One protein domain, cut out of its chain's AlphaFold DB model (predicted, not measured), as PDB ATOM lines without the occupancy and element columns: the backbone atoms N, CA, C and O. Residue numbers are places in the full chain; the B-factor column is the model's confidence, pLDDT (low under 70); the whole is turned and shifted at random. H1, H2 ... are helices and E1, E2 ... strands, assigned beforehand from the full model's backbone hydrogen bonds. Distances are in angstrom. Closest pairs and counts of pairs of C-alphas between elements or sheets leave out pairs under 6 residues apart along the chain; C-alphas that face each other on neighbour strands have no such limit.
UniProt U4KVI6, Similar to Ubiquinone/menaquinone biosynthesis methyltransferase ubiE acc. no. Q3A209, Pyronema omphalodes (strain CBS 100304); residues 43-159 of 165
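Overview. This is residues 43 to 159 of the 165 residues of the protein "Similar to Ubiquinone/menaquinone biosynthesis methyltransferase ubiE acc. no. Q3A209" of Pyronema omphalodes (strain CBS 100304) (UniProt U4KVI6). A small three-stranded sheet of E3, E4 and E5, with helix H3 lying over one face along its strands, forms one part; the long helix H2 runs from near the E1 and E2 hairpin towards H3, and helix H1 lies far out, before the hairpin. The named parts have few contacts with each other, and long stretches with no named element join several of them. The printed part has 117 residues with three named helices and five named strands, in the order H1 E1 E2 H2 E3 H3 E4 E5, and its class is mixed, helices and strands. The sheet's order is E3 E4 E5, mixed; E1 and E2 form a separate antiparallel pair. The whole is compact, with a radius of gyration of the C-alphas of 15.6 A, and spans 43 by 38 by 24 A.

Arrangement. H1, residues 43 to 57, touches no helix and is not on the three-stranded sheet. E1, residues 61 to 64, and E2, residues 67 to 70, form an antiparallel hairpin, with N 62 and O 69 2.8 A apart. H2, residues 84 to 100, is near E2. H3, residues 125 to 133, and H2 only just touch, with 3 pairs of C-alphas within 8 A, made by residues 91 to 94 of H2 alone; the closest C-alphas, of His 94 and Trp 126, are 6.9 A apart. They run the same way at a steep tilt of 42 degrees. E3, residues 115 to 119, and E4, residues 138 to 142, are parallel, with N 118 and O 140 2.8 A apart. E3, H3 and E4 make a strand-helix-strand unit, two parallel neighbour strands with a helix between, its crossover right-handed. H3 is on the sheet at a height of 8.8 A, over E4, at 5 degrees to it on the local plane; their closest C-alphas, of Ala 131 and Val 139, are 6.0 A apart. E5, residues 156 to 158, forms an antiparallel hairpin with E4, with N 141 and O 156 3.2 A apart. In H1, H2 and H3 every O i to N i+4 pair is within hydrogen-bond range.

Along the chain. H1 begins at C-alpha 43 (-51.516, -6.996, 11.664) and is 20.8 A long. E1 measures 9.8 A, E2 10.3 A and H2 24.2 A, beginning at C-alpha 84 (-24.326, 5.497, -1.918). E3 measures 13.2 A, H3 12.5 A, E4 13.1 A and E5 5.7 A, ending at C-alpha 158 (-39.704, -10.903, 1.694).

Size, cuts and confidence. The two C-alphas farthest apart, of His 65 and Glu 111, are 46.3 A apart. The printed part has no cut. The links E2 to H2, H2 to E3 and E4 to E5 are long. The mean pLDDT of the printed part is 77.4, with residues 43 to 59, 72 to 77 and 145 to 159 under 70.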
ATOM      1  N   SER A  43     -52.961  -6.849  11.439       51.81
ATOM      2  CA  SER A  43     -51.516  -6.996  11.664       51.81
ATOM      3  C   SER A  43     -50.701  -6.509  10.470       51.81
ATOM      4  O   SER A  43     -49.697  -5.834  10.659       51.81
ATOM      5  N   TYR A  44     -51.136  -6.817   9.243       48.75
ATOM      6  CA  TYR A  44     -50.432  -6.394   8.031       48.75
ATOM      7  C   TYR A  44     -50.634  -4.896   7.765       48.75
ATOM      8  O   TYR A  44     -49.679  -4.186   7.475       48.75
ATOM      9  N   GLY A  45     -51.847  -4.372   7.965       48.69
ATOM     10  CA  GLY A  45     -52.144  -2.942   7.868       48.69
ATOM     11  C   GLY A  45     -51.440  -2.111   8.944       48.69
ATOM     12  O   GLY A  45     -50.882  -1.061   8.635       48.69
ATOM     13  N   SER A  46     -51.376  -2.610  10.185       51.09
ATOM     14  CA  SER A  46     -50.583  -1.995  11.258       51.09
ATOM     15  C   SER A  46     -49.084  -2.060  10.966       51.09
ATOM     16  O   SER A  46     -48.382  -1.091  11.244       51.09
ATOM     17  N   TYR A  47     -48.596  -3.148  10.362       49.31
ATOM     18  CA  TYR A  47     -47.205  -3.292   9.940       49.31
ATOM     19  C   TYR A  47     -46.842  -2.296   8.831       49.31
ATOM     20  O   TYR A  47     -45.861  -1.571   8.969       49.31
ATOM     21  N   ILE A  48     -47.677  -2.153   7.799       51.47
ATOM     22  CA  ILE A  48     -47.474  -1.161   6.734       51.47
ATOM     23  C   ILE A  48     -47.559   0.271   7.282       51.47
ATOM     24  O   ILE A  48     -46.700   1.089   6.965       51.47
ATOM     25  N   GLN A  49     -48.521   0.580   8.161       41.94
ATOM     26  CA  GLN A  49     -48.564   1.883   8.842       41.94
ATOM     27  C   GLN A  49     -47.324   2.131   9.699       41.94
ATOM     28  O   GLN A  49     -46.814   3.251   9.718       41.94
ATOM     29  N   SER A  50     -46.823   1.100  10.385       48.53
ATOM     30  CA  SER A  50     -45.591   1.201  11.156       48.53
ATOM     31  C   SER A  50     -44.412   1.494  10.237       48.53
ATOM     32  O   SER A  50     -43.740   2.477  10.496       48.53
ATOM     33  N   ILE A  51     -44.239   0.779   9.115       55.00
ATOM     34  CA  ILE A  51     -43.179   1.023   8.122       55.00
ATOM     35  C   ILE A  51     -43.263   2.445   7.558       55.00
ATOM     36  O   ILE A  51     -42.246   3.126   7.472       55.00
ATOM     37  N   VAL A  52     -44.459   2.921   7.201       49.62
ATOM     38  CA  VAL A  52     -44.661   4.263   6.624       49.62
ATOM     39  C   VAL A  52     -44.371   5.367   7.648       49.62
ATOM     40  O   VAL A  52     -43.685   6.337   7.332       49.62
ATOM     41  N   SER A  53     -44.838   5.211   8.888       41.03
ATOM     42  CA  SER A  53     -44.532   6.136   9.987       41.03
ATOM     43  C   SER A  53     -43.040   6.100  10.365       41.03
ATOM     44  O   SER A  53     -42.429   7.142  10.605       41.03
ATOM     45  N   TYR A  54     -42.416   4.914  10.324       48.31
ATOM     46  CA  TYR A  54     -40.979   4.712  10.539       48.31
ATOM     47  C   TYR A  54     -40.159   5.401   9.443       48.31
ATOM     48  O   TYR A  54     -39.228   6.137   9.753       48.31
ATOM     49  N   SER A  55     -40.563   5.259   8.178       53.84
ATOM     50  CA  SER A  55     -39.958   5.910   7.004       53.84
ATOM     51  C   SER A  55     -39.895   7.437   7.144       53.84
ATOM     52  O   SER A  55     -38.916   8.065   6.749       53.84
ATOM     53  N   PHE A  56     -40.888   8.053   7.793       43.56
ATOM     54  CA  PHE A  56     -40.893   9.499   8.031       43.56
ATOM     55  C   PHE A  56     -39.895   9.940   9.121       43.56
ATOM     56  O   PHE A  56     -39.270  10.992   8.986       43.56
ATOM     57  N   SER A  57     -39.702   9.124  10.167       50.56
ATOM     58  CA  SER A  57     -38.730   9.344  11.259       50.56
ATOM     59  C   SER A  57     -37.271   9.094  10.849       50.56
ATOM     60  O   SER A  57     -36.349   9.483  11.561       50.56
ATOM     61  N   ILE A  58     -37.064   8.413   9.727       55.78
ATOM     62  CA  ILE A  58     -35.777   7.944   9.200       55.78
ATOM     63  C   ILE A  58     -34.982   9.040   8.469       55.78
ATOM     64  O   ILE A  58     -33.792   8.882   8.207       55.78
ATOM     65  N   ASN A  59     -35.609  10.180   8.175       58.44
ATOM     66  CA  ASN A  59     -34.985  11.265   7.413       58.44
ATOM     67  C   ASN A  59     -33.980  12.115   8.212       58.44
ATOM     68  O   ASN A  59     -33.427  13.071   7.665       58.44
ATOM     69  N   GLU A  60     -33.722  11.792   9.481       70.06
ATOM     70  CA  GLU A  60     -32.678  12.455  10.261       70.06
ATOM     71  C   GLU A  60     -31.315  11.790  10.008       70.06
ATOM     72  O   GLU A  60     -31.039  10.660  10.421       70.06
ATOM     73  N   TYR A  61     -30.454  12.515   9.293       78.19
ATOM     74  CA  TYR A  61     -29.072  12.138   9.031       78.19
ATOM     75  C   TYR A  61     -28.132  13.308   9.326       78.19
ATOM     76  O   TYR A  61     -28.476  14.482   9.165       78.19
ATOM     77  N   ARG A  62     -26.908  12.977   9.727       84.94
ATOM     78  CA  ARG A  62     -25.806  13.913   9.942       84.94
ATOM     79  C   ARG A  62     -24.844  13.823   8.766       84.94
ATOM     80  O   ARG A  62     -24.568  12.733   8.270       84.94
ATOM     81  N   ILE A  63     -24.329  14.964   8.317       87.50
ATOM     82  CA  ILE A  63     -23.271  15.006   7.305       87.50
ATOM     83  C   ILE A  63     -21.959  15.360   7.994       87.50
ATOM     84  O   ILE A  63     -21.843  16.430   8.588       87.50
ATOM     85  N   GLU A  64     -20.956  14.498   7.861       87.62
ATOM     86  CA  GLU A  64     -19.598  14.738   8.355       87.62
ATOM     87  C   GLU A  64     -18.588  14.366   7.275       87.62
ATOM     88  O   GLU A  64     -18.657  13.290   6.690       87.62
ATOM     89  N   HIS A  65     -17.653  15.274   6.974       91.25
ATOM     90  CA  HIS A  65     -16.621  15.071   5.944       91.25
ATOM     91  C   HIS A  65     -17.169  14.645   4.564       91.25
ATOM     92  O   HIS A  65     -16.510  13.920   3.825       91.25
ATOM     93  N   GLY A  66     -18.381  15.088   4.216       88.56
ATOM     94  CA  GLY A  66     -19.044  14.730   2.956       88.56
ATOM     95  C   GLY A  66     -19.703  13.348   2.944       88.56
ATOM     96  O   GLY A  66     -20.219  12.947   1.907       88.56
ATOM     97  N   ARG A  67     -19.719  12.635   4.074       90.44
ATOM     98  CA  ARG A  67     -20.397  11.346   4.245       90.44
ATOM     99  C   ARG A  67     -21.690  11.524   5.039       90.44
ATOM    100  O   ARG A  67     -21.762  12.399   5.905       90.44
ATOM    101  N   LYS A  68     -22.716  10.724   4.738       87.75
ATOM    102  CA  LYS A  68     -24.002  10.731   5.466       87.75
ATOM    103  C   LYS A  68     -23.993   9.655   6.543       87.75
ATOM    104  O   LYS A  68     -23.608   8.535   6.248       87.75
ATOM    105  N   TYR A  69     -24.476   9.963   7.740       84.19
ATOM    106  CA  TYR A  69     -24.587   9.037   8.872       84.19
ATOM    107  C   TYR A  69     -25.997   9.108   9.456       84.19
ATOM    108  O   TYR A  69     -26.551  10.202   9.563       84.19
ATOM    109  N   HIS A  70     -26.590   7.978   9.850       78.19
ATOM    110  CA  HIS A  70     -27.897   8.011  10.509       78.19
ATOM    111  C   HIS A  70     -27.768   8.501  11.959       78.19
ATOM    112  O   HIS A  70     -26.773   8.232  12.629       78.19
ATOM    113  N   THR A  71     -28.795   9.179  12.475       75.81
ATOM    114  CA  THR A  71     -28.806   9.688  13.865       75.81
ATOM    115  C   THR A  71     -29.856   9.016  14.749       75.81
ATOM    116  O   THR A  71     -29.895   9.256  15.952       75.81
ATOM    117  N   TYR A  72     -30.667   8.116  14.177       65.94
ATOM    118  CA  TYR A  72     -31.852   7.530  14.816       65.94
ATOM    119  C   TYR A  72     -31.636   6.975  16.239       65.94
ATOM    120  O   TYR A  72     -32.436   7.231  17.135       65.94
ATOM    121  N   PHE A  73     -30.541   6.247  16.486       67.12
ATOM    122  CA  PHE A  73     -30.256   5.668  17.806       67.12
ATOM    123  C   PHE A  73     -29.281   6.493  18.667       67.12
ATOM    124  O   PHE A  73     -28.849   6.008  19.721       67.12
ATOM    125  N   GLY A  74     -28.972   7.721  18.245       65.75
ATOM    126  CA  GLY A  74     -27.914   8.580  18.774       65.75
ATOM    127  C   GLY A  74     -26.641   8.504  17.928       65.75
ATOM    128  O   GLY A  74     -26.307   7.446  17.392       65.75
ATOM    129  N   ASP A  75     -25.918   9.624  17.849       64.62
ATOM    130  CA  ASP A  75     -24.725   9.813  17.005       64.62
ATOM    131  C   ASP A  75     -23.603   8.786  17.245       64.62
ATOM    132  O   ASP A  75     -22.740   8.589  16.393       64.62
ATOM    133  N   GLU A  76     -23.616   8.132  18.405       64.94
ATOM    134  CA  GLU A  76     -22.577   7.223  18.891       64.94
ATOM    135  C   GLU A  76     -22.856   5.734  18.636       64.94
ATOM    136  O   GLU A  76     -21.968   4.907  18.842       64.94
ATOM    137  N   LYS A  77     -24.072   5.359  18.209       68.94
ATOM    138  CA  LYS A  77     -24.456   3.937  18.122       68.94
ATOM    139  C   LYS A  77     -24.176   3.281  16.776       68.94
ATOM    140  O   LYS A  77     -24.056   2.060  16.728       68.94
ATOM    141  N   TYR A  78     -24.047   4.063  15.710       72.44
ATOM    142  CA  TYR A  78     -23.696   3.556  14.390       72.44
ATOM    143  C   TYR A  78     -22.743   4.525  13.706       72.44
ATOM    144  O   TYR A  78     -23.083   5.665  13.404       72.44
ATOM    145  N   LEU A  79     -21.512   4.062  13.518       82.19
ATOM    146  CA  LEU A  79     -20.396   4.900  13.082       82.19
ATOM    147  C   LEU A  79     -20.142   4.805  11.576       82.19
ATOM    148  O   LEU A  79     -19.247   5.477  11.067       82.19
ATOM    149  N   MET A  80     -20.884   3.949  10.873       85.44
ATOM    150  CA  MET A  80     -20.694   3.729   9.446       85.44
ATOM    151  C   MET A  80     -21.536   4.716   8.636       85.44
ATOM    152  O   MET A  80     -22.653   5.048   9.050       85.44
ATOM    153  N   PRO A  81     -21.023   5.191   7.489       88.25
ATOM    154  CA  PRO A  81     -21.822   5.988   6.577       88.25
ATOM    155  C   PRO A  81     -23.034   5.206   6.045       88.25
ATOM    156  O   PRO A  81     -23.091   3.985   6.123       88.25
ATOM    157  N   ILE A  82     -24.008   5.921   5.493       85.31
ATOM    158  CA  ILE A  82     -25.245   5.371   4.910       85.31
ATOM    159  C   ILE A  82     -25.465   5.861   3.470       85.31
ATOM    160  O   ILE A  82     -26.531   5.677   2.882       85.31
ATOM    161  N   ASP A  83     -24.470   6.561   2.928       87.19
ATOM    162  CA  ASP A  83     -24.472   7.088   1.567       87.19
ATOM    163  C   ASP A  83     -24.219   6.005   0.512       87.19
ATOM    164  O   ASP A  83     -23.817   4.885   0.815       87.19
ATOM    165  N   GLU A  84     -24.463   6.367  -0.747       87.25
ATOM    166  CA  GLU A  84     -24.326   5.497  -1.918       87.25
ATOM    167  C   GLU A  84     -22.939   4.855  -2.014       87.25
ATOM    168  O   GLU A  84     -22.833   3.658  -2.237       87.25
ATOM    169  N   THR A  85     -21.874   5.603  -1.717       90.44
ATOM    170  CA  THR A  85     -20.511   5.055  -1.697       90.44
ATOM    171  C   THR A  85     -20.345   3.926  -0.677       90.44
ATOM    172  O   THR A  85     -19.591   2.984  -0.916       90.44
ATOM    173  N   GLU A  86     -21.007   3.999   0.482       90.81
ATOM    174  CA  GLU A  86     -20.984   2.886   1.435       90.81
ATOM    175  C   GLU A  86     -21.839   1.708   0.968       90.81
ATOM    176  O   GLU A  86     -21.443   0.564   1.180       90.81
ATOM    177  N   GLN A  87     -22.963   1.971   0.300       88.06
ATOM    178  CA  GLN A  87     -23.801   0.924  -0.289       88.06
ATOM    179  C   GLN A  87     -23.030   0.155  -1.371       88.06
ATOM    180  O   GLN A  87     -22.922  -1.062  -1.280       88.06
ATOM    181  N   GLU A  88     -22.352   0.847  -2.290       90.81
ATOM    182  CA  GLU A  88     -21.465   0.227  -3.288       90.81
ATOM    183  C   GLU A  88     -20.365  -0.625  -2.637       90.81
ATOM    184  O   GLU A  88     -20.016  -1.705  -3.119       90.81
ATOM    185  N   ARG A  89     -19.808  -0.157  -1.511       94.69
ATOM    186  CA  ARG A  89     -18.805  -0.913  -0.752       94.69
ATOM    187  C   ARG A  89     -19.394  -2.193  -0.150       94.69
ATOM    188  O   ARG A  89     -18.682  -3.197  -0.089       94.69
ATOM    189  N   LEU A  90     -20.637  -2.157   0.335       92.88
ATOM    190  CA  LEU A  90     -21.353  -3.325   0.864       92.88
ATOM    191  C   LEU A  90     -21.703  -4.320  -0.250       92.88
ATOM    192  O   LEU A  90     -21.497  -5.516  -0.065       92.88
ATOM    193  N   ASP A  91     -22.113  -3.832  -1.414       93.19
ATOM    194  CA  ASP A  91     -22.440  -4.674  -2.567       93.19
ATOM    195  C   ASP A  91     -21.189  -5.384  -3.101       93.19
ATOM    196  O   ASP A  91     -21.180  -6.601  -3.275       93.19
ATOM    197  N   LEU A  92     -20.068  -4.664  -3.238       96.44
ATOM    198  CA  LEU A  92     -18.785  -5.283  -3.589       96.44
ATOM    199  C   LEU A  92     -18.346  -6.319  -2.544       96.44
ATOM    200  O   LEU A  92     -17.733  -7.332  -2.878       96.44
ATOM    201  N   HIS A  93     -18.626  -6.060  -1.267       95.81
ATOM    202  CA  HIS A  93     -18.300  -6.986  -0.193       95.81
ATOM    203  C   HIS A  93     -19.094  -8.292  -0.319       95.81
ATOM    204  O   HIS A  93     -18.501  -9.359  -0.164       95.81
ATOM    205  N   HIS A  94     -20.386  -8.221  -0.656       95.38
ATOM    206  CA  HIS A  94     -21.207  -9.395  -0.964       95.38
ATOM    207  C   HIS A  94     -20.615 -10.216  -2.113       95.38
ATOM    208  O   HIS A  94     -20.338 -11.400  -1.922       95.38
ATOM    209  N   GLU A  95     -20.312  -9.580  -3.248       97.12
ATOM    210  CA  GLU A  95     -19.744 -10.256  -4.427       97.12
ATOM    211  C   GLU A  95     -18.421 -10.966  -4.111       97.12
ATOM    212  O   GLU A  95     -18.230 -12.139  -4.433       97.12
ATOM    213  N   VAL A  96     -17.512 -10.287  -3.398       98.12
ATOM    214  CA  VAL A  96     -16.226 -10.876  -2.995       98.12
ATOM    215  C   VAL A  96     -16.435 -12.120  -2.133       98.12
ATOM    216  O   VAL A  96     -15.744 -13.122  -2.325       98.12
ATOM    217  N   PHE A  97     -17.366 -12.084  -1.178       97.44
ATOM    218  CA  PHE A  97     -17.641 -13.244  -0.332       97.44
ATOM    219  C   PHE A  97     -18.335 -14.365  -1.098       97.44
ATOM    220  O   PHE A  97     -17.967 -15.524  -0.913       97.44
ATOM    221  N   PHE A  98     -19.273 -14.044  -1.981       97.25
ATOM    222  CA  PHE A  98     -19.935 -15.028  -2.828       97.25
ATOM    223  C   PHE A  98     -18.921 -15.799  -3.689       97.25
ATOM    224  O   PHE A  98     -18.916 -17.036  -3.688       97.25
ATOM    225  N   ASP A  99     -17.980 -15.089  -4.318       97.94
ATOM    226  CA  ASP A  99     -16.890 -15.685  -5.095       97.94
ATOM    227  C   ASP A  99     -15.942 -16.529  -4.230       97.94
ATOM    228  O   ASP A  99     -15.610 -17.669  -4.577       97.94
ATOM    229  N   LEU A 100     -15.524 -16.003  -3.072       98.19
ATOM    230  CA  LEU A 100     -14.648 -16.716  -2.133       98.19
ATOM    231  C   LEU A 100     -15.285 -18.002  -1.592       98.19
ATOM    232  O   LEU A 100     -14.577 -18.971  -1.318       98.19
ATOM    233  N   LEU A 101     -16.610 -18.020  -1.446       97.62
ATOM    234  CA  LEU A 101     -17.384 -19.175  -0.997       97.62
ATOM    235  C   LEU A 101     -17.801 -20.102  -2.148       97.62
ATOM    236  O   LEU A 101     -18.546 -21.060  -1.927       97.62
ATOM    237  N   HIS A 102     -17.264 -19.875  -3.352       97.19
ATOM    238  CA  HIS A 102     -17.517 -20.665  -4.556       97.19
ATOM    239  C   HIS A 102     -18.996 -20.681  -4.963       97.19
ATOM    240  O   HIS A 102     -19.549 -21.740  -5.269       97.19
ATOM    241  N   GLY A 103     -19.621 -19.504  -4.956       96.81
ATOM    242  CA  GLY A 103     -21.013 -19.315  -5.344       96.81
ATOM    243  C   GLY A 103     -22.005 -19.816  -4.297       96.81
ATOM    244  O   GLY A 103     -23.026 -20.398  -4.651       96.81
ATOM    245  N   LYS A 104     -21.677 -19.664  -3.008       96.44
ATOM    246  CA  LYS A 104     -22.548 -20.054  -1.889       96.44
ATOM    247  C   LYS A 104     -22.731 -18.899  -0.918       96.44
ATOM    248  O   LYS A 104     -21.747 -18.332  -0.454       96.44
ATOM    249  N   HIS A 105     -23.968 -18.646  -0.505       95.38
ATOM    250  CA  HIS A 105     -24.287 -17.617   0.494       95.38
ATOM    251  C   HIS A 105     -23.977 -18.035   1.932       95.38
ATOM    252  O   HIS A 105     -23.827 -17.186   2.808       95.38
ATOM    253  N   HIS A 106     -23.838 -19.337   2.193       95.44
ATOM    254  CA  HIS A 106     -23.411 -19.862   3.487       95.44
ATOM    255  C   HIS A 106     -22.661 -21.193   3.349       95.44
ATOM    256  O   HIS A 106     -22.812 -21.942   2.385       95.44
ATOM    257  N   LEU A 107     -21.872 -21.527   4.373       96.31
ATOM    258  CA  LEU A 107     -21.199 -22.829   4.492       96.31
ATOM    259  C   LEU A 107     -21.945 -23.816   5.397       96.31
ATOM    260  O   LEU A 107     -21.589 -24.993   5.450       96.31
ATOM    261  N   ALA A 108     -22.959 -23.346   6.129       94.88
ATOM    262  CA  ALA A 108     -23.763 -24.197   6.997       94.88
ATOM    263  C   ALA A 108     -24.497 -25.276   6.173       94.88
ATOM    264  O   ALA A 108     -24.998 -24.966   5.093       94.88
ATOM    265  N   PRO A 109     -24.589 -26.526   6.652       94.06
ATOM    266  CA  PRO A 109     -25.318 -27.583   5.960       94.06
ATOM    267  C   PRO A 109     -26.827 -27.438   6.216       94.06
ATOM    268  O   PRO A 109     -27.382 -28.115   7.080       94.06
ATOM    269  N   LEU A 110     -27.474 -26.509   5.513       92.31
ATOM    270  CA  LEU A 110     -28.926 -26.318   5.560       92.31
ATOM    271  C   LEU A 110     -29.606 -27.267   4.564       92.31
ATOM    272  O   LEU A 110     -29.102 -27.467   3.463       92.31
ATOM    273  N   GLU A 111     -30.740 -27.855   4.954       89.75
ATOM    274  CA  GLU A 111     -31.550 -28.703   4.066       89.75
ATOM    275  C   GLU A 111     -32.834 -27.984   3.643       89.75
ATOM    276  O   GLU A 111     -32.998 -27.679   2.471       89.75
ATOM    277  N   ASN A 112     -33.720 -27.679   4.598       92.81
ATOM    278  CA  ASN A 112     -34.979 -26.965   4.363       92.81
ATOM    279  C   ASN A 112     -35.266 -26.015   5.538       92.81
ATOM    280  O   ASN A 112     -36.095 -26.326   6.397       92.81
ATOM    281  N   PRO A 113     -34.522 -24.902   5.661       95.06
ATOM    282  CA  PRO A 113     -34.801 -23.917   6.697       95.06
ATOM    283  C   PRO A 113     -36.189 -23.300   6.472       95.06
ATOM    284  O   PRO A 113     -36.499 -22.857   5.375       95.06
ATOM    285  N   GLU A 114     -37.026 -23.244   7.510       94.44
ATOM    286  CA  GLU A 114     -38.340 -22.580   7.421       94.44
ATOM    287  C   GLU A 114     -38.246 -21.068   7.654       94.44
ATOM    288  O   GLU A 114     -39.082 -20.308   7.172       94.44
ATOM    289  N   ARG A 115     -37.255 -20.627   8.437       91.25
ATOM    290  CA  ARG A 115     -37.043 -19.219   8.795       91.25
ATOM    291  C   ARG A 115     -35.561 -18.885   8.834       91.25
ATOM    292  O   ARG A 115     -34.784 -19.618   9.448       91.25
ATOM    293  N   ILE A 116     -35.202 -17.759   8.233       92.50
ATOM    294  CA  ILE A 116     -33.839 -17.234   8.160       92.50
ATOM    295  C   ILE A 116     -33.869 -15.767   8.603       92.50
ATOM    296  O   ILE A 116     -34.732 -15.000   8.183       92.50
ATOM    297  N   LEU A 117     -32.932 -15.384   9.468       92.94
ATOM    298  CA  LEU A 117     -32.775 -14.014   9.956       92.94
ATOM    299  C   LEU A 117     -31.390 -13.497   9.571       92.94
ATOM    300  O   LEU A 117     -30.387 -14.083   9.976       92.94
ATOM    301  N   ASP A 118     -31.362 -12.384   8.847       91.44
ATOM    302  CA  ASP A 118     -30.159 -11.634   8.508       91.44
ATOM    303  C   ASP A 118     -30.057 -10.387   9.400       91.44
ATOM    304  O   ASP A 118     -30.941  -9.525   9.399       91.44
ATOM    305  N   ILE A 119     -29.004 -10.321  10.218       91.00
ATOM    306  CA  ILE A 119     -28.791  -9.261  11.211       91.00
ATOM    307  C   ILE A 119     -27.689  -8.332  10.715       91.00
ATOM    308  O   ILE A 119     -26.550  -8.761  10.554       91.00
ATOM    309  N   GLY A 120     -28.007  -7.045  10.585       86.69
ATOM    310  CA  GLY A 120     -27.119  -6.093   9.920       86.69
ATOM    311  C   GLY A 120     -27.183  -6.280   8.409       86.69
ATOM    312  O   GLY A 120     -26.146  -6.372   7.758       86.69
ATOM    313  N   THR A 121     -28.410  -6.400   7.883       87.38
ATOM    314  CA  THR A 121     -28.664  -6.778   6.488       87.38
ATOM    315  C   THR A 121     -28.094  -5.772   5.485       87.38
ATOM    316  O   THR A 121     -27.896  -6.107   4.320       87.38
ATOM    317  N   GLY A 122     -27.778  -4.542   5.912       88.19
ATOM    318  CA  GLY A 122     -27.179  -3.531   5.053       88.19
ATOM    319  C   GLY A 122     -28.046  -3.265   3.822       88.19
ATOM    320  O   GLY A 122     -29.204  -2.865   3.951       88.19
ATOM    321  N   THR A 123     -27.479  -3.487   2.633       86.12
ATOM    322  CA  THR A 123     -28.177  -3.340   1.341       86.12
ATOM    323  C   THR A 123     -29.170  -4.474   1.049       86.12
ATOM    324  O   THR A 123     -29.845  -4.493   0.023       86.12
ATOM    325  N   GLY A 124     -29.267  -5.467   1.934       87.62
ATOM    326  CA  GLY A 124     -30.219  -6.566   1.838       87.62
ATOM    327  C   GLY A 124     -29.912  -7.595   0.753       87.62
ATOM    328  O   GLY A 124     -30.645  -8.578   0.667       87.62
ATOM    329  N   ILE A 125     -28.856  -7.419  -0.051       90.00
ATOM    330  CA  ILE A 125     -28.537  -8.306  -1.184       90.00
ATOM    331  C   ILE A 125     -28.389  -9.758  -0.722       90.00
ATOM    332  O   ILE A 125     -28.985 -10.652  -1.315       90.00
ATOM    333  N   TRP A 126     -27.687  -9.994   0.391       94.25
ATOM    334  CA  TRP A 126     -27.538 -11.345   0.930       94.25
ATOM    335  C   TRP A 126     -28.890 -11.979   1.279       94.25
ATOM    336  O   TRP A 126     -29.169 -13.102   0.865       94.25
ATOM    337  N   ALA A 127     -29.760 -11.253   1.991       88.88
ATOM    338  CA  ALA A 127     -31.090 -11.741   2.347       88.88
ATOM    339  C   ALA A 127     -31.970 -11.995   1.110       88.88
ATOM    340  O   ALA A 127     -32.723 -12.969   1.085       88.88
ATOM    341  N   MET A 128     -31.871 -11.147   0.081       87.44
ATOM    342  CA  MET A 128     -32.601 -11.321  -1.178       87.44
ATOM    343  C   MET A 128     -32.150 -12.576  -1.921       87.44
ATOM    344  O   MET A 128     -32.995 -13.381  -2.306       87.44
ATOM    345  N   ASP A 129     -30.844 -12.776  -2.081       92.12
ATOM    346  CA  ASP A 129     -30.326 -13.950  -2.778       92.12
ATOM    347  C   ASP A 129     -30.639 -15.246  -2.019       92.12
ATOM    348  O   ASP A 129     -31.064 -16.237  -2.608       92.12
ATOM    349  N   VAL A 130     -30.521 -15.237  -0.689       92.88
ATOM    350  CA  VAL A 130     -30.876 -16.396   0.142       92.88
ATOM    351  C   VAL A 130     -32.368 -16.724   0.048       92.88
ATOM    352  O   VAL A 130     -32.740 -17.895   0.090       92.88
ATOM    353  N   ALA A 131     -33.236 -15.726  -0.129       86.44
ATOM    354  CA  ALA A 131     -34.655 -15.965  -0.392       86.44
ATOM    355  C   ALA A 131     -34.906 -16.600  -1.774       86.44
ATOM    356  O   ALA A 131     -35.898 -17.309  -1.945       86.44
ATOM    357  N   VAL A 132     -34.018 -16.381  -2.751       87.44
ATOM    358  CA  VAL A 132     -34.052 -17.078  -4.050       87.44
ATOM    359  C   VAL A 132     -33.600 -18.533  -3.899       87.44
ATOM    360  O   VAL A 132     -34.239 -19.422  -4.464       87.44
ATOM    361  N   ASP A 133     -32.552 -18.786  -3.113       91.44
ATOM    362  CA  ASP A 133     -32.051 -20.141  -2.842       91.44
ATOM    363  C   ASP A 133     -33.047 -20.990  -2.034       91.44
ATOM    364  O   ASP A 133     -33.170 -22.198  -2.257       91.44
ATOM    365  N   TYR A 134     -33.784 -20.360  -1.112       91.50
ATOM    366  CA  TYR A 134     -34.751 -21.004  -0.221       91.50
ATOM    367  C   TYR A 134     -36.152 -20.387  -0.358       91.50
ATOM    368  O   TYR A 134     -36.621 -19.714   0.562       91.50
ATOM    369  N   PRO A 135     -36.878 -20.651  -1.460       88.62
ATOM    370  CA  PRO A 135     -38.169 -20.010  -1.739       88.62
ATOM    371  C   PRO A 135     -39.276 -20.348  -0.722       88.62
ATOM    372  O   PRO A 135     -40.245 -19.600  -0.578       88.62
ATOM    373  N   GLU A 136     -39.133 -21.464  -0.003       87.88
ATOM    374  CA  GLU A 136     -40.066 -21.902   1.045       87.88
ATOM    375  C   GLU A 136     -39.743 -21.314   2.432       87.88
ATOM    376  O   GLU A 136     -40.546 -21.446   3.360       87.88
ATOM    377  N   ALA A 137     -38.578 -20.675   2.587       88.19
ATOM    378  CA  ALA A 137     -38.167 -20.047   3.834       88.19
ATOM    379  C   ALA A 137     -38.741 -18.630   3.952       88.19
ATOM    380  O   ALA A 137     -38.746 -17.851   2.999       88.19
ATOM    381  N   GLU A 138     -39.152 -18.248   5.157       87.38
ATOM    382  CA  GLU A 138     -39.362 -16.843   5.499       87.38
ATOM    383  C   GLU A 138     -38.006 -16.202   5.822       87.38
ATOM    384  O   GLU A 138     -37.376 -16.541   6.829       87.38
ATOM    385  N   VAL A 139     -37.558 -15.278   4.969       84.69
ATOM    386  CA  VAL A 139     -36.304 -14.539   5.162       84.69
ATOM    387  C   VAL A 139     -36.606 -13.130   5.663       84.69
ATOM    388  O   VAL A 139     -37.369 -12.382   5.048       84.69
ATOM    389  N   ILE A 140     -36.007 -12.775   6.799       86.44
ATOM    390  CA  ILE A 140     -36.178 -11.478   7.458       86.44
ATOM    391  C   ILE A 140     -34.818 -10.790   7.532       86.44
ATOM    392  O   ILE A 140     -33.909 -11.299   8.183       86.44
ATOM    393  N   GLY A 141     -34.693  -9.621   6.905       83.94
ATOM    394  CA  GLY A 141     -33.532  -8.743   7.059       83.94
ATOM    395  C   GLY A 141     -33.808  -7.617   8.054       83.94
ATOM    396  O   GLY A 141     -34.799  -6.892   7.911       83.94
ATOM    397  N   ILE A 142     -32.931  -7.451   9.047       82.69
ATOM    398  CA  ILE A 142     -32.982  -6.340  10.007       82.69
ATOM    399  C   ILE A 142     -31.681  -5.539   9.990       82.69
ATOM    400  O   ILE A 142     -30.590  -6.104   9.952       82.69
ATOM    401  N   ASP A 143     -31.793  -4.217  10.065       82.56
ATOM    402  CA  ASP A 143     -30.653  -3.311  10.213       82.56
ATOM    403  C   ASP A 143     -30.990  -2.180  11.192       82.56
ATOM    404  O   ASP A 143     -32.159  -1.846  11.403       82.56
ATOM    405  N   LEU A 144     -29.955  -1.606  11.806       75.31
ATOM    406  CA  LEU A 144     -30.076  -0.428  12.665       75.31
ATOM    407  C   LEU A 144     -30.210   0.854  11.844       75.31
ATOM    408  O   LEU A 144     -30.860   1.804  12.280       75.31
ATOM    409  N   SER A 145     -29.572   0.872  10.676       66.38
ATOM    410  CA  SER A 145     -29.573   1.987   9.763       66.38
ATOM    411  C   SER A 145     -30.689   1.835   8.740       66.38
ATOM    412  O   SER A 145     -30.760   0.830   8.027       66.38
ATOM    413  N   PRO A 146     -31.525   2.861   8.568       62.38
ATOM    414  CA  PRO A 146     -32.404   2.910   7.424       62.38
ATOM    415  C   PRO A 146     -31.599   3.216   6.158       62.38
ATOM    416  O   PRO A 146     -31.299   4.370   5.860       62.38
ATOM    417  N   ILE A 147     -31.235   2.184   5.401       61.44
ATOM    418  CA  ILE A 147     -30.607   2.372   4.092       61.44
ATOM    419  C   ILE A 147     -31.708   2.656   3.055       61.44
ATOM    420  O   ILE A 147     -32.633   1.843   2.916       61.44
ATOM    421  N   PRO A 148     -31.655   3.801   2.342       51.53
ATOM    422  CA  PRO A 148     -32.534   4.067   1.215       51.53
ATOM    423  C   PRO A 148     -32.221   3.095   0.082       51.53
ATOM    424  O   PRO A 148     -31.310   3.324  -0.703       51.53
ATOM    425  N   HIS A 149     -32.999   2.030  -0.042       52.34
ATOM    426  CA  HIS A 149     -33.106   1.330  -1.318       52.34
ATOM    427  C   HIS A 149     -34.132   2.114  -2.118       52.34
ATOM    428  O   HIS A 149     -35.124   2.520  -1.524       52.34
ATOM    429  N   SER A 150     -33.911   2.347  -3.409       43.28
ATOM    430  CA  SER A 150     -34.843   2.912  -4.406       43.28
ATOM    431  C   SER A 150     -36.359   2.800  -4.077       43.28
ATOM    432  O   SER A 150     -37.084   2.006  -4.677       43.28
ATOM    433  N   GLY A 151     -36.858   3.586  -3.114       40.31
ATOM    434  CA  GLY A 151     -38.241   3.572  -2.619       40.31
ATOM    435  C   GLY A 151     -38.649   2.529  -1.555       40.31
ATOM    436  O   GLY A 151     -39.845   2.425  -1.286       40.31
ATOM    437  N   ARG A 152     -37.746   1.761  -0.926       38.06
ATOM    438  CA  ARG A 152     -38.093   0.803   0.149       38.06
ATOM    439  C   ARG A 152     -37.128   0.919   1.336       38.06
ATOM    440  O   ARG A 152     -35.946   0.619   1.221       38.06
ATOM    441  N   TYR A 153     -37.651   1.357   2.480       39.72
ATOM    442  CA  TYR A 153     -36.920   1.455   3.746       39.72
ATOM    443  C   TYR A 153     -37.319   0.314   4.692       39.72
ATOM    444  O   TYR A 153     -38.508   0.037   4.817       39.72
ATOM    445  N   VAL A 154     -36.297  -0.280   5.330       41.34
ATOM    446  CA  VAL A 154     -36.227  -1.128   6.548       41.34
ATOM    447  C   VAL A 154     -37.376  -2.074   6.925       41.34
ATOM    448  O   VAL A 154     -38.553  -1.729   6.956       41.34
ATOM    449  N   ASN A 155     -36.955  -3.266   7.365       45.91
ATOM    450  CA  ASN A 155     -37.735  -4.492   7.535       45.91
ATOM    451  C   ASN A 155     -38.152  -5.080   6.187       45.91
ATOM    452  O   ASN A 155     -39.331  -5.103   5.816       45.91
ATOM    453  N   LEU A 156     -37.151  -5.570   5.452       48.53
ATOM    454  CA  LEU A 156     -37.392  -6.395   4.281       48.53
ATOM    455  C   LEU A 156     -37.870  -7.765   4.779       48.53
ATOM    456  O   LEU A 156     -37.101  -8.707   4.949       48.53
ATOM    457  N   VAL A 157     -39.161  -7.846   5.084       47.44
ATOM    458  CA  VAL A 157     -39.866  -9.121   5.043       47.44
ATOM    459  C   VAL A 157     -40.069  -9.378   3.562       47.44
ATOM    460  O   VAL A 157     -40.789  -8.625   2.906       47.44
ATOM    461  N   ILE A 158     -39.391 -10.385   3.022       47.28
ATOM    462  CA  ILE A 158     -39.704 -10.903   1.694       47.28
ATOM    463  C   ILE A 158     -40.774 -11.975   1.923       47.28
ATOM    464  O   ILE A 158     -40.433 -13.096   2.299       47.28
ATOM    465  N   PRO A 159     -42.080 -11.660   1.798       39.03
ATOM    466  CA  PRO A 159     -43.102 -12.684   1.937       39.03
ATOM    467  C   PRO A 159     -42.955 -13.701   0.801       39.03
ATOM    468  O   PRO A 159     -42.804 -13.311  -0.358       39.03
TER     469      PRO A 159